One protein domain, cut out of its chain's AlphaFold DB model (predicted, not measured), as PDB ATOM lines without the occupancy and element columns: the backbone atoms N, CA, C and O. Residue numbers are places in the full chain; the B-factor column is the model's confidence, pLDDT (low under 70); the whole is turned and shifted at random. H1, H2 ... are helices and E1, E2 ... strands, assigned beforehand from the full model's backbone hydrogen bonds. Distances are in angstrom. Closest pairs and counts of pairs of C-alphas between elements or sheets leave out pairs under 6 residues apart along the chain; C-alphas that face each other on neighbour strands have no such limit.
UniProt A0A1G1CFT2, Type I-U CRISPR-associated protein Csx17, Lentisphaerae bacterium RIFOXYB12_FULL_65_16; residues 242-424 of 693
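AT A GLANCE: This is residues 242 to 424 of the 693 residues of the protein "Type I-U CRISPR-associated protein Csx17" of Lentisphaerae bacterium RIFOXYB12_FULL_65_16 (UniProt A0A1G1CFT2). A strongly twisted wall of three strands has H2 and residues 384 to 388 of H4 packed on one face, and H4 joins H3 and H5 in a bundle that reaches away from the wall. H1 lies toward one end of the longest axis and H6 toward the other. The printed part has 183 residues with six named helices and six named strands, in the order E1 H1 H2 E2 E3 H3 E4 E5 H4 H5 H6 E6, of mixed class. The wall's order is E1 - E2 - E3, all antiparallel. The whole is compact, with a radius of gyration of the C-alphas of 17.0 A and spans of 56 by 43 by 28 A.

HOW THE PARTS SIT: Begin at residues 243 to 244, which pair antiparallel with residues 261 to 262 of edge strand E1, residues 258 to 266. H1, residues 273 to 282, is only just not on the sheet, with 4 pairs of C-alphas within 10 A. H2, residues 295 to 303, runs along the strands over inner strand E2, residues 313 to 320, at a height over the sheet of 9.4 A. Look for N 262 and O 317, 2.9 A apart, between E1 and E2. E2 forms a hairpin with edge strand E3, residues 329 to 337, where N 318 and O 331 are 2.8 A apart. H3, residues 344 to 359, touches H2, closest at C-alphas 300 and 350, 6.0 A. E4, residues 364 to 366, and E5, residues 369 to 371, form an antiparallel hairpin, with N 371 and O 364 2.8 A apart. H4, residues 376 to 388, is on the same face as H2 and is the hub, touching H2, H3 and H5, residues 392 to 410. H3, H4 and H5 form an up and down bundle, each running against the one before; C-alphas 382 and 398 of H4 and H5 are closest, 4.8 A, at a shallow tilt of 13 degrees. H6, residues 413 to 416, touches H5 only at the corner, closest at C-alphas 409 and 415, 5.1 A. E6, residues 421 to 423, pairs with no named strand; its closest C-alpha to H3 is that of Phe 422, 4.7 A from Leu 356. In H1 to H5 every O i to N i+4 pair is within hydrogen-bond range; H6 is too short for one.

IN THESE COORDINATES: Find C-alpha 258 at (132.361, 136.495, 181.095), where E1 begins its 22.9 A; E2 spans 22.2 A and E3 23.9 A. H3 spans 22.7 A, H4 18.4 A and H5 26.5 A, ending at C-alpha 410, (160.278, 132.801, 186.724). E6 ends at C-alpha 423, (159.672, 131.701, 170.702).

THE WHOLE: The C-alphas farthest apart, of Gly 272 and Ser 413, are 56.5 A apart. The printed part has no cut, and the link from H1 to H2 is long. No printed residue is under 70.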
ATOM      1  N   PHE A 242     130.483 132.191 164.971       95.62
ATOM      2  CA  PHE A 242     131.158 133.312 165.622       95.62
ATOM      3  C   PHE A 242     131.053 133.390 167.153       95.62
ATOM      4  O   PHE A 242     131.292 134.450 167.735       95.62
ATOM      5  N   VAL A 243     130.739 132.282 167.829       95.31
ATOM      6  CA  VAL A 243     130.739 132.220 169.294       95.31
ATOM      7  C   VAL A 243     131.978 131.490 169.792       95.31
ATOM      8  O   VAL A 243     132.214 130.325 169.464       95.31
ATOM      9  N   VAL A 244     132.756 132.161 170.639       95.06
ATOM     10  CA  VAL A 244     134.013 131.640 171.189       95.06
ATOM     11  C   VAL A 244     134.025 131.697 172.710       95.06
ATOM     12  O   VAL A 244     133.255 132.416 173.348       95.06
ATOM     13  N   ALA A 245     134.919 130.919 173.320       93.75
ATOM     14  CA  ALA A 245     135.205 131.076 174.739       93.75
ATOM     15  C   ALA A 245     135.836 132.453 174.997       93.75
ATOM     16  O   ALA A 245     136.671 132.912 174.211       93.75
ATOM     17  N   ALA A 246     135.451 133.072 176.111       93.50
ATOM     18  CA  ALA A 246     135.967 134.372 176.509       93.50
ATOM     19  C   ALA A 246     137.482 134.360 176.749       93.50
ATOM     20  O   ALA A 246     138.082 133.307 177.008       93.50
ATOM     21  N   ALA A 247     138.089 135.544 176.664       94.31
ATOM     22  CA  ALA A 247     139.454 135.763 177.126       94.31
ATOM     23  C   ALA A 247     139.619 135.325 178.593       94.31
ATOM     24  O   ALA A 247     138.676 135.377 179.389       94.31
ATOM     25  N   ALA A 248     140.821 134.874 178.956       93.50
ATOM     26  CA  ALA A 248     141.129 134.590 180.352       93.50
ATOM     27  C   ALA A 248     140.954 135.859 181.218       93.50
ATOM     28  O   ALA A 248     141.232 136.964 180.747       93.50
ATOM     29  N   PRO A 249     140.495 135.728 182.475       91.94
ATOM     30  CA  PRO A 249     140.238 136.879 183.334       91.94
ATOM     31  C   PRO A 249     141.534 137.623 183.685       91.94
ATOM     32  O   PRO A 249     142.592 137.013 183.860       91.94
ATOM     33  N   LEU A 250     141.448 138.949 183.827       89.81
ATOM     34  CA  LEU A 250     142.593 139.795 184.194       89.81
ATOM     35  C   LEU A 250     142.982 139.645 185.663       89.81
ATOM     36  O   LEU A 250     144.161 139.678 186.018       89.81
ATOM     37  N   ASN A 251     141.982 139.460 186.517       85.62
ATOM     38  CA  ASN A 251     142.121 139.334 187.958       85.62
ATOM     39  C   ASN A 251     141.166 138.251 188.487       85.62
ATOM     40  O   ASN A 251     140.326 137.715 187.764       85.62
ATOM     41  N   ALA A 252     141.305 137.906 189.768       84.44
ATOM     42  CA  ALA A 252     140.504 136.844 190.365       84.44
ATOM     43  C   ALA A 252     139.005 137.179 190.459       84.44
ATOM     44  O   ALA A 252     138.187 136.269 190.347       84.44
ATOM     45  N   SER A 253     138.645 138.457 190.624       83.69
ATOM     46  CA  SER A 253     137.249 138.909 190.698       83.69
ATOM     47  C   SER A 253     136.492 138.786 189.374       83.69
ATOM     48  O   SER A 253     135.274 138.637 189.388       83.69
ATOM     49  N   ASP A 254     137.192 138.784 188.240       85.06
ATOM     50  CA  ASP A 254     136.575 138.629 186.917       85.06
ATOM     51  C   ASP A 254     136.378 137.158 186.509       85.06
ATOM     52  O   ASP A 254     135.753 136.857 185.487       85.06
ATOM     53  N   ALA A 255     136.898 136.210 187.296       85.88
ATOM     54  CA  ALA A 255     136.859 134.796 186.957       85.88
ATOM     55  C   ALA A 255     135.419 134.255 186.913       85.88
ATOM     56  O   ALA A 255     134.703 134.220 187.911       85.88
ATOM     57  N   GLY A 256     135.003 133.785 185.733       84.06
ATOM     58  CA  GLY A 256     133.649 133.280 185.496       84.06
ATOM     59  C   GLY A 256     132.594 134.359 185.242       84.06
ATOM     60  O   GLY A 256     131.438 134.006 185.036       84.06
ATOM     61  N   ARG A 257     132.968 135.647 185.207       88.88
ATOM     62  CA  ARG A 257     132.044 136.753 184.919       88.88
ATOM     63  C   ARG A 257     131.659 136.830 183.443       88.88
ATOM     64  O   ARG A 257     130.512 137.130 183.126       88.88
ATOM     65  N   VAL A 258     132.603 136.557 182.544       91.56
ATOM     66  CA  VAL A 258     132.361 136.495 181.095       91.56
ATOM     67  C   VAL A 258     132.108 135.045 180.701       91.56
ATOM     68  O   VAL A 258     132.997 134.202 180.829       91.56
ATOM     69  N   MET A 259     130.900 134.732 180.229       89.69
ATOM     70  CA  MET A 259     130.534 133.349 179.901       89.69
ATOM     71  C   MET A 259     131.078 132.911 178.534       89.69
ATOM     72  O   MET A 259     131.489 131.763 178.355       89.69
ATOM     73  N   ALA A 260     131.058 133.826 177.566       94.19
ATOM     74  CA  ALA A 260     131.474 133.633 176.184       94.19
ATOM     75  C   ALA A 260     131.558 134.992 175.479       94.19
ATOM     76  O   ALA A 260     131.154 136.019 176.031       94.19
ATOM     77  N   GLU A 261     132.046 134.977 174.246       96.38
ATOM     78  CA  GLU A 261     132.081 136.145 173.372       96.38
ATOM     79  C   GLU A 261     131.471 135.818 172.014       96.38
ATOM     80  O   GLU A 261     131.546 134.680 171.543       96.38
ATOM     81  N   THR A 262     130.887 136.824 171.372       96.25
ATOM     82  CA  THR A 262     130.372 136.734 170.003       96.25
ATOM     83  C   THR A 262     131.085 137.753 169.126       96.25
ATOM     84  O   THR A 262     131.211 138.910 169.509       96.25
ATOM     85  N   TRP A 263     131.566 137.319 167.965       97.69
ATOM     86  CA  TRP A 263     132.355 138.125 167.033       97.69
ATOM     87  C   TRP A 263     131.571 138.305 165.736       97.69
ATOM     88  O   TRP A 263     131.728 137.541 164.792       97.69
ATOM     89  N   LEU A 264     130.663 139.273 165.699       97.38
ATOM     90  CA  LEU A 264     129.714 139.398 164.594       97.38
ATOM     91  C   LEU A 264     130.376 140.032 163.363       97.38
ATOM     92  O   LEU A 264     130.956 141.112 163.500       97.38
ATOM     93  N   PRO A 265     130.308 139.396 162.177       97.75
ATOM     94  CA  PRO A 265     130.914 139.941 160.972       97.75
ATOM     95  C   PRO A 265     130.147 141.173 160.489       97.75
ATOM     96  O   PRO A 265     128.917 141.206 160.492       97.75
ATOM     97  N   VAL A 266     130.877 142.167 160.011       97.81
ATOM     98  CA  VAL A 266     130.333 143.363 159.371       97.81
ATOM     99  C   VAL A 266     130.898 143.426 157.964       97.81
ATOM    100  O   VAL A 266     132.102 143.295 157.761       97.81
ATOM    101  N   TRP A 267     130.024 143.607 156.986       97.31
ATOM    102  CA  TRP A 267     130.350 143.712 155.569       97.31
ATOM    103  C   TRP A 267     129.777 145.009 154.988       97.31
ATOM    104  O   TRP A 267     128.664 145.416 155.316       97.31
ATOM    105  N   ASP A 268     130.532 145.661 154.114       94.81
ATOM    106  CA  ASP A 268     130.130 146.891 153.421       94.81
ATOM    107  C   ASP A 268     129.595 146.625 152.003       94.81
ATOM    108  O   ASP A 268     128.755 147.373 151.499       94.81
ATOM    109  N   ARG A 269     130.022 145.524 151.373       94.94
ATOM    110  CA  ARG A 269     129.493 145.053 150.086       94.94
ATOM    111  C   ARG A 269     128.133 144.367 150.269       94.94
ATOM    112  O   ARG A 269     128.078 143.389 151.008       94.94
ATOM    113  N   PRO A 270     127.054 144.809 149.592       96.50
ATOM    114  CA  PRO A 270     125.713 144.245 149.769       96.50
ATOM    115  C   PRO A 270     125.635 142.726 149.553       96.50
ATOM    116  O   PRO A 270     125.851 142.239 148.441       96.50
ATOM    117  N   MET A 271     125.253 141.996 150.603       97.62
ATOM    118  CA  MET A 271     125.041 140.546 150.586       97.62
ATOM    119  C   MET A 271     123.548 140.206 150.607       97.62
ATOM    120  O   MET A 271     122.787 140.768 151.395       97.62
ATOM    121  N   GLY A 272     123.125 139.280 149.751       97.62
ATOM    122  CA  GLY A 272     121.794 138.672 149.804       97.62
ATOM    123  C   GLY A 272     121.680 137.648 150.937       97.62
ATOM    124  O   GLY A 272     122.676 137.255 151.549       97.62
ATOM    125  N   LEU A 273     120.463 137.169 151.205       97.94
ATOM    126  CA  LEU A 273     120.222 136.209 152.287       97.94
ATOM    127  C   LEU A 273     121.030 134.909 152.135       97.94
ATOM    128  O   LEU A 273     121.512 134.378 153.136       97.94
ATOM    129  N   ASP A 274     121.211 134.404 150.915       97.06
ATOM    130  CA  ASP A 274     121.978 133.176 150.671       97.06
ATOM    131  C   ASP A 274     123.466 133.356 150.992       97.06
ATOM    132  O   ASP A 274     124.073 132.504 151.643       97.06
ATOM    133  N   GLU A 275     124.045 134.496 150.611       97.06
ATOM    134  CA  GLU A 275     125.439 134.846 150.909       97.06
ATOM    135  C   GLU A 275     125.652 134.979 152.423       97.06
ATOM    136  O   GLU A 275     126.580 134.381 152.974       97.06
ATOM    137  N   VAL A 276     124.740 135.673 153.115       97.25
ATOM    138  CA  VAL A 276     124.748 135.776 154.582       97.25
ATOM    139  C   VAL A 276     124.588 134.393 155.223       97.25
ATOM    140  O   VAL A 276     125.317 134.047 156.152       97.25
ATOM    141  N   SER A 277     123.695 133.549 154.707       95.69
ATOM    142  CA  SER A 277     123.490 132.188 155.215       95.69
ATOM    143  C   SER A 277     124.745 131.326 155.075       95.69
ATOM    144  O   SER A 277     125.077 130.572 155.990       95.69
ATOM    145  N   VAL A 278     125.477 131.450 153.963       95.00
ATOM    146  CA  VAL A 278     126.758 130.761 153.754       95.00
ATOM    147  C   VAL A 278     127.834 131.289 154.701       95.00
ATOM    148  O   VAL A 278     128.535 130.478 155.310       95.00
ATOM    149  N   LEU A 279     127.942 132.611 154.867       95.44
ATOM    150  CA  LEU A 279     128.887 133.248 155.792       95.44
ATOM    151  C   LEU A 279     128.693 132.731 157.225       95.44
ATOM    152  O   LEU A 279     129.645 132.275 157.858       95.44
ATOM    153  N   PHE A 280     127.455 132.721 157.720       95.12
ATOM    154  CA  PHE A 280     127.156 132.224 159.062       95.12
ATOM    155  C   PHE A 280     127.321 130.708 159.184       95.12
ATOM    156  O   PHE A 280     127.886 130.238 160.170       95.12
ATOM    157  N   ARG A 281     126.905 129.926 158.181       89.94
ATOM    158  CA  ARG A 281     127.068 128.463 158.200       89.94
ATOM    159  C   ARG A 281     128.540 128.046 158.227       89.94
ATOM    160  O   ARG A 281     128.872 127.055 158.873       89.94
ATOM    161  N   ARG A 282     129.415 128.772 157.521       86.44
ATOM    162  CA  ARG A 282     130.867 128.548 157.572       86.44
ATOM    163  C   ARG A 282     131.450 129.027 158.893       86.44
ATOM    164  O   ARG A 282     132.242 128.299 159.489       86.44
ATOM    165  N   GLY A 283     131.069 130.230 159.330       85.19
ATOM    166  CA  GLY A 283     131.549 130.845 160.566       85.19
ATOM    167  C   GLY A 283     133.074 130.830 160.660       85.19
ATOM    168  O   GLY A 283     133.615 130.507 161.723       85.19
ATOM    169  N   ARG A 284     133.775 131.046 159.536       85.88
ATOM    170  CA  ARG A 284     135.185 130.682 159.428       85.88
ATOM    171  C   ARG A 284     136.044 131.648 160.231       85.88
ATOM    172  O   ARG A 284     136.100 132.842 159.954       85.88
ATOM    173  N   ALA A 285     136.781 131.091 161.180       92.94
ATOM    174  CA  ALA A 285     137.904 131.741 161.834       92.94
ATOM    175  C   ALA A 285     138.944 130.670 162.151       92.94
ATOM    176  O   ALA A 285     138.746 129.833 163.035       92.94
ATOM    177  N   GLU A 286     140.036 130.654 161.393       92.62
ATOM    178  CA  GLU A 286     141.060 129.619 161.478       92.62
ATOM    179  C   GLU A 286     142.440 130.214 161.738       92.62
ATOM    180  O   GLU A 286     142.895 131.128 161.055       92.62
ATOM    181  N   LEU A 287     143.146 129.630 162.698       90.31
ATOM    182  CA  LEU A 287     144.543 129.914 162.978       90.31
ATOM    183  C   LEU A 287     145.358 128.659 162.661       90.31
ATOM    184  O   LEU A 287     145.200 127.629 163.316       90.31
ATOM    185  N   GLN A 288     146.223 128.734 161.643       84.75
ATOM    186  CA  GLN A 288     147.087 127.618 161.217       84.75
ATOM    187  C   GLN A 288     146.307 126.314 160.939       84.75
ATOM    188  O   GLN A 288     146.690 125.233 161.387       84.75
ATOM    189  N   GLY A 289     145.171 126.427 160.241       84.25
ATOM    190  CA  GLY A 289     144.308 125.289 159.895       84.25
ATOM    191  C   GLY A 289     143.491 124.726 161.063       84.25
ATOM    192  O   GLY A 289     142.974 123.615 160.975       84.25
ATOM    193  N   ARG A 290     143.390 125.453 162.184       86.69
ATOM    194  CA  ARG A 290     142.573 125.070 163.344       86.69
ATOM    195  C   ARG A 290     141.533 126.136 163.641       86.69
ATOM    196  O   ARG A 290     141.868 127.314 163.680       86.69
ATOM    197  N   ALA A 291     140.307 125.713 163.939       88.81
ATOM    198  CA  ALA A 291     139.243 126.621 164.356       88.81
ATOM    199  C   ALA A 291     139.649 127.441 165.598       88.81
ATOM    200  O   ALA A 291     140.109 126.896 166.611       88.81
ATOM    201  N   ALA A 292     139.445 128.753 165.526       92.75
ATOM    202  CA  ALA A 292     139.672 129.692 166.608       92.75
ATOM    203  C   ALA A 292     138.526 129.612 167.626       92.75
ATOM    204  O   ALA A 292     137.442 130.143 167.421       92.75
ATOM    205  N   THR A 293     138.763 128.925 168.745       91.31
ATOM    206  CA  THR A 293     137.719 128.634 169.755       91.31
ATOM    207  C   THR A 293     137.769 129.530 170.993       91.31
ATOM    208  O   THR A 293     136.968 129.360 171.915       91.31
ATOM    209  N   THR A 294     138.699 130.483 171.034       94.75
ATOM    210  CA  THR A 294     138.886 131.445 172.130       94.75
ATOM    211  C   THR A 294     139.070 132.843 171.556       94.75
ATOM    212  O   THR A 294     139.691 132.962 170.502       94.75
ATOM    213  N   ALA A 295     138.654 133.880 172.278       96.44
ATOM    214  CA  ALA A 295     138.827 135.285 171.896       96.44
ATOM    215  C   ALA A 295     140.225 135.658 171.338       96.44
ATOM    216  O   ALA A 295     140.288 136.122 170.200       96.44
ATOM    217  N   PRO A 296     141.361 135.372 172.017       97.19
ATOM    218  CA  PRO A 296     142.694 135.682 171.474       97.19
ATOM    219  C   PRO A 296     143.060 134.868 170.221       97.19
ATOM    220  O   PRO A 296     143.836 135.309 169.381       97.19
ATOM    221  N   ALA A 297     142.494 133.666 170.062       96.94
ATOM    222  CA  ALA A 297     142.700 132.877 168.850       96.94
ATOM    223  C   ALA A 297     141.898 133.451 167.676       96.94
ATOM    224  O   ALA A 297     142.354 133.368 166.540       96.94
ATOM    225  N   PHE A 298     140.720 134.026 167.944       97.75
ATOM    226  CA  PHE A 298     139.891 134.676 166.933       97.75
ATOM    227  C   PHE A 298     140.552 135.973 166.458       97.75
ATOM    228  O   PHE A 298     140.688 136.180 165.254       97.75
ATOM    229  N   SER A 299     141.073 136.789 167.382       97.19
ATOM    230  CA  SER A 299     141.839 137.988 167.025       97.19
ATOM    231  C   SER A 299     143.102 137.649 166.221       97.19
ATOM    232  O   SER A 299     143.376 138.281 165.200       97.19
ATOM    233  N   ALA A 300     143.823 136.585 166.595       96.69
ATOM    234  CA  ALA A 300     144.944 136.079 165.807       96.69
ATOM    235  C   ALA A 300     144.503 135.565 164.422       96.69
ATOM    236  O   ALA A 300     145.181 135.837 163.435       96.69
ATOM    237  N   ALA A 301     143.364 134.873 164.309       96.56
ATOM    238  CA  ALA A 301     142.831 134.432 163.018       96.56
ATOM    239  C   ALA A 301     142.528 135.618 162.084       96.56
ATOM    240  O   ALA A 301     142.820 135.533 160.893       96.56
ATOM    241  N   ILE A 302     142.032 136.744 162.613       96.12
ATOM    242  CA  ILE A 302     141.842 137.980 161.834       96.12
ATOM    243  C   ILE A 302     143.187 138.504 161.313       96.12
ATOM    244  O   ILE A 302     143.321 138.752 160.115       96.12
ATOM    245  N   VAL A 303     144.210 138.607 162.173       95.69
ATOM    246  CA  VAL A 303     145.561 139.065 161.775       95.69
ATOM    247  C   VAL A 303     146.182 138.160 160.703       95.69
ATOM    248  O   VAL A 303     146.894 138.635 159.824       95.69
ATOM    249  N   HIS A 304     145.888 136.858 160.738       94.19
ATOM    250  CA  HIS A 304     146.394 135.873 159.776       94.19
ATOM    251  C   HIS A 304     145.577 135.838 158.468       94.19
ATOM    252  O   HIS A 304     145.865 135.023 157.588       94.19
ATOM    253  N   CYS A 305     144.554 136.689 158.317       93.25
ATOM    254  CA  CYS A 305     143.531 136.603 157.266       93.25
ATOM    255  C   CYS A 305     142.992 135.163 157.131       93.25
ATOM    256  O   CYS A 305     142.999 134.574 156.047       93.25
ATOM    257  N   GLY A 306     142.639 134.565 158.271       92.25
ATOM    258  CA  GLY A 306     142.045 133.233 158.415       92.25
ATOM    259  C   GLY A 306     140.523 133.260 158.581       92.25
ATOM    260  O   GLY A 306     139.936 132.271 159.019       92.25
ATOM    261  N   VAL A 307     139.899 134.393 158.269       94.06
ATOM    262  CA  VAL A 307     138.448 134.627 158.289       94.06
ATOM    263  C   VAL A 307     137.886 134.647 156.864       94.06
ATOM    264  O   VAL A 307     138.652 134.664 155.896       94.06
ATOM    265  N   ASP A 308     136.561 134.600 156.716       91.88
ATOM    266  CA  ASP A 308     135.911 134.718 155.405       91.88
ATOM    267  C   ASP A 308     136.236 136.064 154.722       91.88
ATOM    268  O   ASP A 308     136.303 137.116 155.360       91.88
ATOM    269  N   ALA A 309     136.444 136.026 153.402       87.12
ATOM    270  CA  ALA A 309     136.640 137.228 152.595       87.12
ATOM    271  C   ALA A 309     135.330 138.023 152.462       87.12
ATOM    272  O   ALA A 309     134.241 137.456 152.524       87.12
ATOM    273  N   GLY A 310     135.431 139.336 152.242       89.88
ATOM    274  CA  GLY A 310     134.261 140.220 152.142       89.88
ATOM    275  C   GLY A 310     133.693 140.672 153.490       89.88
ATOM    276  O   GLY A 310     132.749 141.455 153.515       89.88
ATOM    277  N   VAL A 311     134.286 140.227 154.602       95.31
ATOM    278  CA  VAL A 311     134.081 140.818 155.927       95.31
ATOM    279  C   VAL A 311     135.050 141.987 156.087       95.31
ATOM    280  O   VAL A 311     136.252 141.824 155.894       95.31
ATOM    281  N   LYS A 312     134.523 143.157 156.445       96.19
ATOM    282  CA  LYS A 312     135.278 144.389 156.703       96.19
ATOM    283  C   LYS A 312     135.867 144.404 158.110       96.19
ATOM    284  O   LYS A 312     136.985 144.857 158.324       96.19
ATOM    285  N   GLU A 313     135.113 143.913 159.084       96.94
ATOM    286  CA  GLU A 313     135.485 143.927 160.498       96.94
ATOM    287  C   GLU A 313     134.597 142.974 161.304       96.94
ATOM    288  O   GLU A 313     133.591 142.461 160.811       96.94
ATOM    289  N   PHE A 314     134.962 142.765 162.565       98.06
ATOM    290  CA  PHE A 314     134.168 142.027 163.536       98.06
ATOM    291  C   PHE A 314     133.799 142.908 164.727       98.06
ATOM    292  O   PHE A 314     134.665 143.555 165.322       98.06
ATOM    293  N   ARG A 315     132.522 142.879 165.120       97.56
ATOM    294  CA  ARG A 315     132.021 143.500 166.353       97.56
ATOM    295  C   ARG A 315     132.056 142.473 167.476       97.56
ATOM    296  O   ARG A 315     131.341 141.469 167.442       97.56
ATOM    297  N   ARG A 316     132.930 142.704 168.455       97.50
ATOM    298  CA  ARG A 316     133.169 141.801 169.584       97.50
ATOM    299  C   ARG A 316     132.221 142.143 170.728       97.50
ATOM    300  O   ARG A 316     132.384 143.169 171.380       97.50
ATOM    301  N   PHE A 317     131.287 141.248 171.023       97.25
ATOM    302  CA  PHE A 317     130.374 141.345 172.158       97.25
ATOM    303  C   PHE A 317     130.765 140.379 173.275       97.25
ATOM    304  O   PHE A 317     130.921 139.178 173.047       97.25
ATOM    305  N   LEU A 318     130.861 140.886 174.504       96.44
ATOM    306  CA  LEU A 318     131.006 140.074 175.711       96.44
ATOM    307  C   LEU A 318     129.629 139.678 176.232       96.44
ATOM    308  O   LEU A 318     128.744 140.527 176.337       96.44
ATOM    309  N   LEU A 319     129.465 138.414 176.617       94.94
ATOM    310  CA  LEU A 319     128.275 137.935 177.318       94.94
ATOM    311  C   LEU A 319     128.597 137.852 178.816       94.94
ATOM    312  O   LEU A 319     129.327 136.965 179.264       94.94
ATOM    313  N   LEU A 320     128.105 138.824 179.583       92.81
ATOM    314  CA  LEU A 320     128.522 139.075 180.964       92.81
ATOM    315  C   LEU A 320     127.445 138.682 181.971       92.81
ATOM    316  O   LEU A 320     126.291 139.085 181.844       92.81
ATOM    317  N   HIS A 321     127.838 138.005 183.043       89.12
ATOM    318  CA  HIS A 321     127.045 137.923 184.264       89.12
ATOM    319  C   HIS A 321     127.174 139.251 185.027       89.12
ATOM    320  O   HIS A 321     128.226 139.559 185.592       89.12
ATOM    321  N   THR A 322     126.121 140.074 185.000       77.31
ATOM    322  CA  THR A 322     126.088 141.374 185.699       77.31
ATOM    323  C   THR A 322     125.296 141.303 186.999       77.31
ATOM    324  O   THR A 322     125.813 141.644 188.055       77.31
ATOM    325  N   THR A 323     124.054 140.827 186.927       71.69
ATOM    326  CA  THR A 323     123.107 140.814 188.059       71.69
ATOM    327  C   THR A 323     122.903 139.434 188.679       71.69
ATOM    328  O   THR A 323     122.548 139.335 189.848       71.69
ATOM    329  N   SER A 324     123.106 138.355 187.918       79.94
ATOM    330  CA  SER A 324     123.076 136.983 188.434       79.94
ATOM    331  C   SER A 324     123.866 136.039 187.530       79.94
ATOM    332  O   SER A 324     123.988 136.290 186.332       79.94
ATOM    333  N   GLU A 325     124.318 134.911 188.077       80.19
ATOM    334  CA  GLU A 325     124.983 133.841 187.313       80.19
ATOM    335  C   GLU A 325     124.036 133.098 186.352       80.19
ATOM    336  O   GLU A 325     124.472 132.328 185.502       80.19
ATOM    337  N   GLN A 326     122.723 133.307 186.477       82.56
ATOM    338  CA  GLN A 326     121.716 132.616 185.668       82.56
ATOM    339  C   GLN A 326     121.338 133.393 184.400       82.56
ATOM    340  O   GLN A 326     120.756 132.819 183.486       82.56
ATOM    341  N   THR A 327     121.655 134.688 184.325       86.00
ATOM    342  CA  THR A 327     121.389 135.547 183.160       86.00
ATOM    343  C   THR A 327     122.682 136.139 182.628       86.00
ATOM    344  O   THR A 327     123.661 136.227 183.358       86.00
ATOM    345  N   PHE A 328     122.667 136.621 181.391       91.25
ATOM    346  CA  PHE A 328     123.754 137.427 180.853       91.25
ATOM    347  C   PHE A 328     123.246 138.768 180.322       91.25
ATOM    348  O   PHE A 328     122.039 138.975 180.156       91.25
ATOM    349  N   GLU A 329     124.187 139.660 180.061       91.81
ATOM    350  CA  GLU A 329     124.019 140.932 179.378       91.81
ATOM    351  C   GLU A 329     125.089 141.030 178.290       91.81
ATOM    352  O   GLU A 329     126.270 140.803 178.564       91.81
ATOM    353  N   SER A 330     124.686 141.329 177.055       94.00
ATOM    354  CA  SER A 330     125.628 141.574 175.965       94.00
ATOM    355  C   SER A 330     126.178 142.998 176.020       94.00
ATOM    356  O   SER A 330     125.401 143.953 176.106       94.00
ATOM    357  N   ARG A 331     127.497 143.161 175.891       94.12
ATOM    358  CA  ARG A 331     128.145 144.475 175.746       94.12
ATOM    359  C   ARG A 331     129.133 144.470 174.596       94.12
ATOM    360  O   ARG A 331     129.943 143.549 174.518       94.12
ATOM    361  N   LEU A 332     129.070 145.482 173.734       95.31
ATOM    362  CA  LEU A 332     130.109 145.720 172.737       95.31
ATOM    363  C   LEU A 332     131.412 146.057 173.476       95.31
ATOM    364  O   LEU A 332     131.419 146.933 174.338       95.31
ATOM    365  N   ALA A 333     132.476 145.318 173.180       95.25
ATOM    366  CA  ALA A 333     133.798 145.533 173.758       95.25
ATOM    367  C   ALA A 333     134.754 146.179 172.762       95.25
ATOM    368  O   ALA A 333     135.382 147.169 173.105       95.25
ATOM    369  N   ASP A 334     134.842 145.642 171.542       94.88
ATOM    370  CA  ASP A 334     135.807 146.106 170.544       94.88
ATOM    371  C   ASP A 334     135.257 146.006 169.121       94.88
ATOM    372  O   ASP A 334     134.384 145.186 168.810       94.88
ATOM    373  N   VAL A 335     135.856 146.803 168.237       96.25
ATOM    374  CA  VAL A 335     135.751 146.670 166.783       96.25
ATOM    375  C   VAL A 335     137.103 146.200 166.268       96.25
ATOM    376  O   VAL A 335     138.121 146.851 166.506       96.25
ATOM    377  N   VAL A 336     137.130 145.056 165.585       97.06
ATOM    378  CA  VAL A 336     138.376 144.462 165.091       97.06
ATOM    379  C   VAL A 336     138.364 144.439 163.564       97.06
ATOM    380  O   VAL A 336     137.655 143.612 162.984       97.06
ATOM    381  N   PRO A 337     139.124 145.326 162.896       96.06
ATOM    382  CA  PRO A 337     139.113 145.424 161.443       96.06
ATOM    383  C   PRO A 337     139.785 144.212 160.798       96.06
ATOM    384  O   PRO A 337     140.827 143.729 161.258       96.06
ATOM    385  N   VAL A 338     139.205 143.742 159.697       95.19
ATOM    386  CA  VAL A 338     139.823 142.759 158.806       95.19
ATOM    387  C   VAL A 338     140.678 143.525 157.803       95.19
ATOM    388  O   VAL A 338     140.238 144.503 157.207       95.19
ATOM    389  N   ARG A 339     141.933 143.106 157.642       87.19
ATOM    390  CA  ARG A 339     142.881 143.752 156.729       87.19
ATOM    391  C   ARG A 339     142.982 142.951 155.442       87.19
ATOM    392  O   ARG A 339     143.115 141.729 155.486       87.19
ATOM    393  N   ASP A 340     143.019 143.661 154.319       76.44
ATOM    394  CA  ASP A 340     143.162 143.051 152.993       76.44
ATOM    395  C   ASP A 340     144.567 142.476 152.753       76.44
ATOM    396  O   ASP A 340     144.743 141.543 151.968       76.44
ATOM    397  N   ARG A 341     145.587 143.009 153.443       80.88
ATOM    398  CA  ARG A 341     146.984 142.587 153.295       80.88
ATOM    399  C   ARG A 341     147.510 141.924 154.564       80.88
ATOM    400  O   ARG A 341     147.477 142.506 155.647       80.88
ATOM    401  N   ARG A 342     148.084 140.730 154.394       83.50
ATOM    402  CA  ARG A 342     148.821 140.023 155.446       83.50
ATOM    403  C   ARG A 342     150.139 140.729 155.743       83.50
ATOM    404  O   ARG A 342     151.032 140.764 154.896       83.50
ATOM    405  N   ASP A 343     150.277 141.207 156.972       91.69
ATOM    406  CA  ASP A 343     151.564 141.582 157.545       91.69
ATOM    407  C   ASP A 343     152.238 140.322 158.120       91.69
ATOM    408  O   ASP A 343     151.742 139.686 159.061       91.69
ATOM    409  N   GLN A 344     153.360 139.920 157.517       94.19
ATOM    410  CA  GLN A 344     154.083 138.710 157.913       94.19
ATOM    411  C   GLN A 344     154.705 138.835 159.309       94.19
ATOM    412  O   GLN A 344     154.743 137.844 160.045       94.19
ATOM    413  N   THR A 345     155.151 140.029 159.700       95.25
ATOM    414  CA  THR A 345     155.727 140.297 161.022       95.25
ATOM    415  C   THR A 345     154.649 140.150 162.087       95.25
ATOM    416  O   THR A 345     154.809 139.345 163.009       95.25
ATOM    417  N   MET A 346     153.497 140.809 161.906       95.69
ATOM    418  CA  MET A 346     152.348 140.665 162.808       95.69
ATOM    419  C   MET A 346     151.880 139.208 162.904       95.69
ATOM    420  O   MET A 346     151.603 138.710 163.995       95.69
ATOM    421  N   THR A 347     151.836 138.487 161.781       95.50
ATOM    422  CA  THR A 347     151.449 137.066 161.727       95.50
ATOM    423  C   THR A 347     152.411 136.187 162.542       95.50
ATOM    424  O   THR A 347     151.980 135.363 163.357       95.50
ATOM    425  N   ARG A 348     153.728 136.371 162.370       95.69
ATOM    426  CA  ARG A 348     154.766 135.624 163.106       95.69
ATOM    427  C   ARG A 348     154.719 135.927 164.604       95.69
ATOM    428  O   ARG A 348     154.776 134.989 165.403       95.69
ATOM    429  N   VAL A 349     154.565 137.200 164.973       97.19
ATOM    430  CA  VAL A 349     154.504 137.663 166.369       97.19
ATOM    431  C   VAL A 349     153.242 137.166 167.060       97.19
ATOM    432  O   VAL A 349     153.347 136.481 168.071       97.19
ATOM    433  N   THR A 350     152.054 137.403 166.498       96.94
ATOM    434  CA  THR A 350     150.790 136.903 167.074       96.94
ATOM    435  C   THR A 350     150.793 135.380 167.201       96.94
ATOM    436  O   THR A 350     150.377 134.844 168.225       96.94
ATOM    437  N   GLY A 351     151.361 134.660 166.226       95.62
ATOM    438  CA  GLY A 351     151.562 133.215 166.322       95.62
ATOM    439  C   GLY A 351     152.514 132.801 167.455       95.62
ATOM    440  O   GLY A 351     152.252 131.814 168.143       95.62
ATOM    441  N   ALA A 352     153.615 133.529 167.668       95.81
ATOM    442  CA  ALA A 352     154.543 133.293 168.778       95.81
ATOM    443  C   ALA A 352     153.898 133.583 170.142       95.81
ATOM    444  O   ALA A 352     154.015 132.761 171.056       95.81
ATOM    445  N   MET A 353     153.151 134.682 170.251       97.62
ATOM    446  CA  MET A 353     152.414 135.066 171.455       97.62
ATOM    447  C   MET A 353     151.306 134.063 171.787       97.62
ATOM    448  O   MET A 353     151.174 133.673 172.944       97.62
ATOM    449  N   MET A 354     150.588 133.538 170.788       96.94
ATOM    450  CA  MET A 354     149.624 132.447 170.982       96.94
ATOM    451  C   MET A 354     150.290 131.172 171.517       96.94
ATOM    452  O   MET A 354     149.772 130.543 172.442       96.94
ATOM    453  N   ARG A 355     151.475 130.801 171.005       95.31
ATOM    454  CA  ARG A 355     152.238 129.648 171.527       95.31
ATOM    455  C   ARG A 355     152.704 129.863 172.968       95.31
ATOM    456  O   ARG A 355     152.598 128.936 173.771       95.31
ATOM    457  N   LEU A 356     153.188 131.065 173.302       96.56
ATOM    458  CA  LEU A 356     153.514 131.440 174.680       96.56
ATOM    459  C   LEU A 356     152.272 131.295 175.563       96.56
ATOM    460  O   LEU A 356     152.302 130.540 176.536       96.56
ATOM    461  N   ARG A 357     151.174 131.953 175.180       96.31
ATOM    462  CA  ARG A 357     149.890 131.951 175.881       96.31
ATOM    463  C   ARG A 357     149.407 130.541 176.186       96.31
ATOM    464  O   ARG A 357     149.032 130.243 177.320       96.31
ATOM    465  N   ASP A 358     149.445 129.648 175.203       94.69
ATOM    466  CA  ASP A 358     148.984 128.271 175.377       94.69
ATOM    467  C   ASP A 358     149.910 127.428 176.263       94.69
ATOM    468  O   ASP A 358     149.447 126.465 176.883       94.69
ATOM    469  N   SER A 359     151.184 127.809 176.388       95.12
ATOM    470  CA  SER A 359     152.131 127.190 177.320       95.12
ATOM    471  C   SER A 359     151.985 127.683 178.768       95.12
ATOM    472  O   SER A 359     152.380 126.972 179.696       95.12
ATOM    473  N   LEU A 360     151.404 128.873 178.984       96.38
ATOM    474  CA  LEU A 360     151.192 129.430 180.321       96.38
ATOM    475  C   LEU A 360     150.146 128.606 181.092       96.38
ATOM    476  O   LEU A 360     149.161 128.165 180.497       96.38
ATOM    477  N   PRO A 361     150.291 128.414 182.414       93.19
ATOM    478  CA  PRO A 361     149.248 127.826 183.254       93.19
ATOM    479  C   PRO A 361     147.874 128.505 183.048       93.19
ATOM    480  O   PRO A 361     147.790 129.726 183.176       93.19
ATOM    481  N   PRO A 362     146.804 127.755 182.715       92.06
ATOM    482  CA  PRO A 362     145.462 128.318 182.592       92.06
ATOM    483  C   PRO A 362     144.800 128.510 183.958       92.06
ATOM    484  O   PRO A 362     145.019 127.716 184.881       92.06
ATOM    485  N   ASP A 363     143.908 129.493 184.038       90.88
ATOM    486  CA  ASP A 363     142.944 129.602 185.129       90.88
ATOM    487  C   ASP A 363     141.940 128.447 185.034       90.88
ATOM    488  O   ASP A 363     141.549 128.018 183.942       90.88
ATOM    489  N   ARG A 364     141.543 127.885 186.175       87.81
ATOM    490  CA  ARG A 364     140.672 126.701 186.195       87.81
ATOM    491  C   ARG A 364     139.730 126.705 187.380       87.81
ATOM    492  O   ARG A 364     140.106 127.089 188.485       87.81
ATOM    493  N   LYS A 365     138.533 126.173 187.167       84.44
ATOM    494  CA  LYS A 365     137.567 125.933 188.235       84.44
ATOM    495  C   LYS A 365     137.881 124.603 188.937       84.44
ATOM    496  O   LYS A 365     138.076 123.584 188.272       84.44
ATOM    497  N   LYS A 366     137.961 124.606 190.270       85.25
ATOM    498  CA  LYS A 366     138.096 123.413 191.122       85.25
ATOM    499  C   LYS A 366     136.952 123.419 192.140       85.25
ATOM    500  O   LYS A 366     136.993 124.172 193.109       85.25
ATOM    501  N   GLY A 367     135.939 122.580 191.913       86.00
ATOM    502  CA  GLY A 367     134.667 122.679 192.641       86.00
ATOM    503  C   GLY A 367     133.977 124.001 192.303       86.00
ATOM    504  O   GLY A 367     133.886 124.350 191.127       86.00
ATOM    505  N   ASP A 368     133.579 124.762 193.320       78.62
ATOM    506  CA  ASP A 368     132.953 126.080 193.143       78.62
ATOM    507  C   ASP A 368     133.951 127.242 193.121       78.62
ATOM    508  O   ASP A 368     133.583 128.369 192.805       78.62
ATOM    509  N   ARG A 369     135.238 126.982 193.393       83.56
ATOM    510  CA  ARG A 369     136.277 128.019 193.453       83.56
ATOM    511  C   ARG A 369     137.096 128.088 192.169       83.56
ATOM    512  O   ARG A 369     137.465 127.064 191.585       83.56
ATOM    513  N   TRP A 370     137.449 129.304 191.766       84.69
ATOM    514  CA  TRP A 370     138.427 129.546 190.709       84.69
ATOM    515  C   TRP A 370     139.849 129.539 191.270       84.69
ATOM    516  O   TRP A 370     140.145 130.172 192.278       84.69
ATOM    517  N   ILE A 371     140.740 128.811 190.599       87.19
ATOM    518  CA  ILE A 371     142.187 128.896 190.788       87.19
ATOM    519  C   ILE A 371     142.713 129.749 189.640       87.19
ATOM    520  O   ILE A 371     142.760 129.281 188.499       87.19
ATOM    521  N   VAL A 372     143.076 130.988 189.958       87.38
ATOM    522  CA  VAL A 372     143.518 131.989 188.985       87.38
ATOM    523  C   VAL A 372     145.039 132.077 189.028       87.38
ATOM    524  O   VAL A 372     145.619 132.501 190.023       87.38
ATOM    525  N   ALA A 373     145.685 131.621 187.958       88.50
ATOM    526  CA  ALA A 373     147.112 131.804 187.739       88.50
ATOM    527  C   ALA A 373     147.422 133.261 187.357       88.50
ATOM    528  O   ALA A 373     148.505 133.755 187.667       88.50
ATOM    529  N   GLY A 374     146.486 133.948 186.684       91.56
ATOM    530  CA  GLY A 374     146.630 135.366 186.326       91.56
ATOM    531  C   GLY A 374     147.773 135.626 185.336       91.56
ATOM    532  O   GLY A 374     148.437 136.666 185.398       91.56
ATOM    533  N   LEU A 375     148.046 134.639 184.471       94.75
ATOM    534  CA  LEU A 375     149.120 134.672 183.474       94.75
ATOM    535  C   LEU A 375     148.596 134.874 182.049       94.75
ATOM    536  O   LEU A 375     149.211 135.606 181.283       94.75
ATOM    537  N   ARG A 376     147.479 134.225 181.688       96.38
ATOM    538  CA  ARG A 376     146.924 134.290 180.327       96.38
ATOM    539  C   ARG A 376     146.125 135.564 180.079       96.38
ATOM    540  O   ARG A 376     146.245 136.106 178.995       96.38
ATOM    541  N   GLY A 377     145.372 136.056 181.066       95.56
ATOM    542  CA  GLY A 377     144.474 137.206 180.902       95.56
ATOM    543  C   GLY A 377     145.131 138.439 180.273       95.56
ATOM    544  O   GLY A 377     144.673 138.868 179.218       95.56
ATOM    545  N   PRO A 378     146.244 138.958 180.830       97.00
ATOM    546  CA  PRO A 378     146.931 140.113 180.247       97.00
ATOM    547  C   PRO A 378     147.427 139.879 178.812       97.00
ATOM    548  O   PRO A 378     147.376 140.780 177.985       97.00
ATOM    549  N   VAL A 379     147.879 138.659 178.496       98.25
ATOM    550  CA  VAL A 379     148.325 138.301 177.138       98.25
ATOM    551  C   VAL A 379     147.132 138.185 176.184       98.25
ATOM    552  O   VAL A 379     147.213 138.655 175.054       98.25
ATOM    553  N   ASP A 380     146.022 137.591 176.636       97.75
ATOM    554  CA  ASP A 380     144.783 137.465 175.865       97.75
ATOM    555  C   ASP A 380     144.225 138.855 175.515       97.75
ATOM    556  O   ASP A 380     143.880 139.091 174.360       97.75
ATOM    557  N   GLN A 381     144.183 139.778 176.485       97.50
ATOM    558  CA  GLN A 381     143.733 141.156 176.279       97.50
ATOM    559  C   GLN A 381     144.632 141.900 175.287       97.50
ATOM    560  O   GLN A 381     144.133 142.397 174.281       97.50
ATOM    561  N   ALA A 382     145.948 141.904 175.511       98.38
ATOM    562  CA  ALA A 382     146.866 142.640 174.648       98.38
ATOM    563  C   ALA A 382     146.895 142.091 173.204       98.38
ATOM    564  O   ALA A 382     147.065 142.847 172.251       98.38
ATOM    565  N   LEU A 383     146.672 140.783 173.009       98.19
ATOM    566  CA  LEU A 383     146.493 140.186 171.677       98.19
ATOM    567  C   LEU A 383     145.244 140.709 170.959       98.19
ATOM    568  O   LEU A 383     145.256 140.870 169.738       98.19
ATOM    569  N   ILE A 384     144.152 140.914 171.694       98.06
ATOM    570  CA  ILE A 384     142.893 141.422 171.144       98.06
ATOM    571  C   ILE A 384     143.027 142.914 170.822       98.06
ATOM    572  O   ILE A 384     142.718 143.315 169.701       98.06
ATOM    573  N   GLU A 385     143.570 143.704 171.747       97.94
ATOM    574  CA  GLU A 385     143.800 145.145 171.574       97.94
ATOM    575  C   GLU A 385     144.751 145.437 170.409       97.94
ATOM    576  O   GLU A 385     144.459 146.290 169.570       97.94
ATOM    577  N   PHE A 386     145.840 144.672 170.285       97.75
ATOM    578  CA  PHE A 386     146.763 144.802 169.158       97.75
ATOM    579  C   PHE A 386     146.111 144.443 167.815       97.75
ATOM    580  O   PHE A 386     146.344 145.118 166.814       97.75
ATOM    581  N   ALA A 387     145.267 143.405 167.767       96.25
ATOM    582  CA  ALA A 387     144.543 143.060 166.543       96.25
ATOM    583  C   ALA A 387     143.563 144.170 166.126       96.25
ATOM    584  O   ALA A 387     143.481 144.498 164.933       96.25
ATOM    585  N   ALA A 388     142.867 144.758 167.108       96.69
ATOM    586  CA  ALA A 388     141.951 145.876 166.919       96.69
ATOM    587  C   ALA A 388     142.688 147.123 166.407       96.69
ATOM    588  O   ALA A 388     142.300 147.707 165.397       96.69
ATOM    589  N   ARG A 389     143.795 147.496 167.062       96.25
ATOM    590  CA  ARG A 389     144.576 148.707 166.773       96.25
ATOM    591  C   ARG A 389     146.085 148.413 166.822       96.25
ATOM    592  O   ARG A 389     146.692 148.515 167.883       96.25
ATOM    593  N   PRO A 390     146.725 148.060 165.699       94.50
ATOM    594  CA  PRO A 390     148.151 147.764 165.652       94.50
ATOM    595  C   PRO A 390     148.951 149.065 165.571       94.50
ATOM    596  O   PRO A 390     149.280 149.550 164.492       94.50
ATOM    597  N   CYS A 391     149.248 149.630 166.733       95.31
ATOM    598  CA  CYS A 391     150.124 150.785 166.910       95.31
ATOM    599  C   CYS A 391     151.290 150.431 167.845       95.31
ATOM    600  O   CYS A 391     151.297 149.358 168.457       95.31
ATOM    601  N   ALA A 392     152.262 151.339 167.968       96.62
ATOM    602  CA  ALA A 392     153.436 151.142 168.816       96.62
ATOM    603  C   ALA A 392     153.086 150.907 170.290       96.62
ATOM    604  O   ALA A 392     153.645 150.015 170.928       96.62
ATOM    605  N   GLU A 393     152.084 151.626 170.797       97.38
ATOM    606  CA  GLU A 393     151.562 151.454 172.153       97.38
ATOM    607  C   GLU A 393     151.057 150.022 172.389       97.38
ATOM    608  O   GLU A 393     151.524 149.343 173.303       97.38
ATOM    609  N   ASN A 394     150.187 149.506 171.514       98.06
ATOM    610  CA  ASN A 394     149.648 148.150 171.659       98.06
ATOM    611  C   ASN A 394     150.692 147.059 171.364       98.06
ATOM    612  O   ASN A 394     150.627 145.970 171.937       98.06
ATOM    613  N   ALA A 395     151.680 147.330 170.505       98.19
ATOM    614  CA  ALA A 395     152.819 146.438 170.288       98.19
ATOM    615  C   ALA A 395     153.699 146.328 171.549       98.19
ATOM    616  O   ALA A 395     154.098 145.219 171.942       98.19
ATOM    617  N   CYS A 396     153.957 147.460 172.211       98.25
ATOM    618  CA  CYS A 396     154.628 147.511 173.506       98.25
ATOM    619  C   CYS A 396     153.802 146.790 174.573       98.25
ATOM    620  O   CYS A 396     154.336 145.887 175.210       98.25
ATOM    621  N   ALA A 397     152.501 147.076 174.694       98.50
ATOM    622  CA  ALA A 397     151.612 146.436 175.665       98.50
ATOM    623  C   ALA A 397     151.568 144.905 175.508       98.50
ATOM    624  O   ALA A 397     151.658 144.170 176.494       98.50
ATOM    625  N   LEU A 398     151.515 144.395 174.271       98.69
ATOM    626  CA  LEU A 398     151.582 142.958 173.987       98.69
ATOM    627  C   LEU A 398     152.914 142.337 174.427       98.69
ATOM    628  O   LEU A 398     152.944 141.252 175.017       98.69
ATOM    629  N   THR A 399     154.020 143.029 174.167       98.69
ATOM    630  CA  THR A 399     155.355 142.566 174.561       98.69
ATOM    631  C   THR A 399     155.540 142.645 176.080       98.69
ATOM    632  O   THR A 399     156.074 141.714 176.682       98.69
ATOM    633  N   ASP A 400     155.008 143.677 176.728       98.62
ATOM    634  CA  ASP A 400     155.041 143.866 178.179       98.62
ATOM    635  C   ASP A 400     154.169 142.848 178.913       98.62
ATOM    636  O   ASP A 400     154.565 142.339 179.966       98.62
ATOM    637  N   ALA A 401     153.016 142.480 178.349       98.56
ATOM    638  CA  ALA A 401     152.190 141.392 178.857       98.56
ATOM    639  C   ALA A 401     152.961 140.062 178.831       98.56
ATOM    640  O   ALA A 401     152.941 139.315 179.816       98.56
ATOM    641  N   ALA A 402     153.709 139.793 177.754       98.44
ATOM    642  CA  ALA A 402     154.580 138.625 177.654       98.44
ATOM    643  C   ALA A 402     155.733 138.672 178.673       98.44
ATOM    644  O   ALA A 402     155.923 137.705 179.415       98.44
ATOM    645  N   VAL A 403     156.458 139.794 178.778       98.25
ATOM    646  CA  VAL A 403     157.524 139.998 179.779       98.25
ATOM    647  C   VAL A 403     156.978 139.786 181.191       98.25
ATOM    648  O   VAL A 403     157.557 139.041 181.983       98.25
ATOM    649  N   THR A 404     155.832 140.381 181.511       97.38
ATOM    650  CA  THR A 404     155.191 140.277 182.827       97.38
ATOM    651  C   THR A 404     154.788 138.841 183.142       97.38
ATOM    652  O   THR A 404     155.074 138.348 184.237       97.38
ATOM    653  N   ALA A 405     154.169 138.137 182.190       97.56
ATOM    654  CA  ALA A 405     153.813 136.731 182.353       97.56
ATOM    655  C   ALA A 405     155.059 135.861 182.582       97.56
ATOM    656  O   ALA A 405     155.083 135.060 183.518       97.56
ATOM    657  N   LEU A 406     156.120 136.058 181.795       97.56
ATOM    658  CA  LEU A 406     157.379 135.324 181.930       97.56
ATOM    659  C   LEU A 406     158.066 135.604 183.277       97.56
ATOM    660  O   LEU A 406     158.487 134.660 183.941       97.56
ATOM    661  N   ARG A 407     158.091 136.856 183.755       95.94
ATOM    662  CA  ARG A 407     158.614 137.205 185.093       95.94
ATOM    663  C   ARG A 407     157.810 136.557 186.220       95.94
ATOM    664  O   ARG A 407     158.393 136.084 187.194       95.94
ATOM    665  N   LYS A 408     156.477 136.512 186.106       95.31
ATOM    666  CA  LYS A 408     155.616 135.805 187.074       95.31
ATOM    667  C   LYS A 408     155.850 134.292 187.052       95.31
ATOM    668  O   LYS A 408     155.717 133.645 188.090       95.31
ATOM    669  N   VAL A 409     156.177 133.721 185.891       96.00
ATOM    670  CA  VAL A 409     156.577 132.313 185.784       96.00
ATOM    671  C   VAL A 409     157.926 132.097 186.457       96.00
ATOM    672  O   VAL A 409     158.016 131.226 187.313       96.00
ATOM    673  N   ASP A 410     158.941 132.899 186.130       94.00
ATOM    674  CA  ASP A 410     160.278 132.801 186.724       94.00
ATOM    675  C   ASP A 410     160.230 132.914 188.253       94.00
ATOM    676  O   ASP A 410     160.796 132.078 188.946       94.00
ATOM    677  N   ARG A 411     159.478 133.864 188.813       92.50
ATOM    678  CA  ARG A 411     159.401 134.070 190.270       92.50
ATOM    679  C   ARG A 411     158.623 132.993 191.034       92.50
ATOM    680  O   ARG A 411     158.682 132.969 192.259       92.50
ATOM    681  N   ASN A 412     157.892 132.106 190.354       93.56
ATOM    682  CA  ASN A 412     157.029 131.117 190.997       93.56
ATOM    683  C   ASN A 412     157.442 129.684 190.628       93.56
ATOM    684  O   ASN A 412     157.226 129.216 189.509       93.56
ATOM    685  N   SER A 413     157.968 128.939 191.603       92.25
ATOM    686  CA  SER A 413     158.415 127.550 191.405       92.25
ATOM    687  C   SER A 413     157.304 126.622 190.891       92.25
ATOM    688  O   SER A 413     157.560 125.754 190.055       92.25
ATOM    689  N   GLY A 414     156.056 126.828 191.319       92.56
ATOM    690  CA  GLY A 414     154.889 126.087 190.839       92.56
ATOM    691  C   GLY A 414     154.587 126.328 189.358       92.56
ATOM    692  O   GLY A 414     154.179 125.400 188.654       92.56
ATOM    693  N   HIS A 415     154.833 127.544 188.861       93.69
ATOM    694  CA  HIS A 415     154.732 127.863 187.437       93.69
ATOM    695  C   HIS A 415     155.917 127.305 186.641       93.69
ATOM    696  O   HIS A 415     155.699 126.704 185.588       93.69
ATOM    697  N   ARG A 416     157.151 127.403 187.157       92.62
ATOM    698  CA  ARG A 416     158.347 126.832 186.502       92.62
ATOM    699  C   ARG A 416     158.256 125.320 186.294       92.62
ATOM    700  O   ARG A 416     158.655 124.824 185.244       92.62
ATOM    701  N   LYS A 417     157.607 124.586 187.209       93.56
ATOM    702  CA  LYS A 417     157.280 123.152 187.040       93.56
ATOM    703  C   LYS A 417     156.512 122.837 185.751       93.56
ATOM    704  O   LYS A 417     156.538 121.703 185.277       93.56
ATOM    705  N   LYS A 418     155.815 123.816 185.163       91.69
ATOM    706  CA  LYS A 418     155.105 123.657 183.885       91.69
ATOM    707  C   LYS A 418     156.004 123.784 182.659       91.69
ATOM    708  O   LYS A 418     155.536 123.471 181.567       91.69
ATOM    709  N   LYS A 419     157.279 124.162 182.829       91.94
ATOM    710  CA  LYS A 419     158.277 124.264 181.754       91.94
ATOM    711  C   LYS A 419     157.747 125.103 180.587       91.94
ATOM    712  O   LYS A 419     157.727 124.633 179.446       91.94
ATOM    713  N   VAL A 420     157.256 126.303 180.921       94.62
ATOM    714  CA  VAL A 420     156.666 127.290 179.998       94.62
ATOM    715  C   VAL A 420     157.613 127.521 178.826       94.62
ATOM    716  O   VAL A 420     158.825 127.629 179.024       94.62
ATOM    717  N   ARG A 421     157.057 127.556 177.609       94.69
ATOM    718  CA  ARG A 421     157.824 127.631 176.360       94.69
ATOM    719  C   ARG A 421     157.399 128.833 175.542       94.69
ATOM    720  O   ARG A 421     156.216 129.137 175.457       94.69
ATOM    721  N   PHE A 422     158.351 129.454 174.870       96.06
ATOM    722  CA  PHE A 422     158.088 130.587 173.993       96.06
ATOM    723  C   PHE A 422     159.054 130.596 172.811       96.06
ATOM    724  O   PHE A 422     160.019 129.837 172.778       96.06
ATOM    725  N   SER A 423     158.761 131.414 171.810       94.75
ATOM    726  CA  SER A 423     159.672 131.701 170.702       94.75
ATOM    727  C   SER A 423     160.149 133.137 170.853       94.75
ATOM    728  O   SER A 423     159.361 133.979 171.285       94.75
ATOM    729  N   LEU A 424     161.395 133.415 170.473       95.06
ATOM    730  CA  LEU A 424     161.804 134.800 170.267       95.06
ATOM    731  C   LEU A 424     161.056 135.391 169.074       95.06
ATOM    732  O   LEU A 424     160.580 134.676 168.183       95.06
TER     733      LEU A 424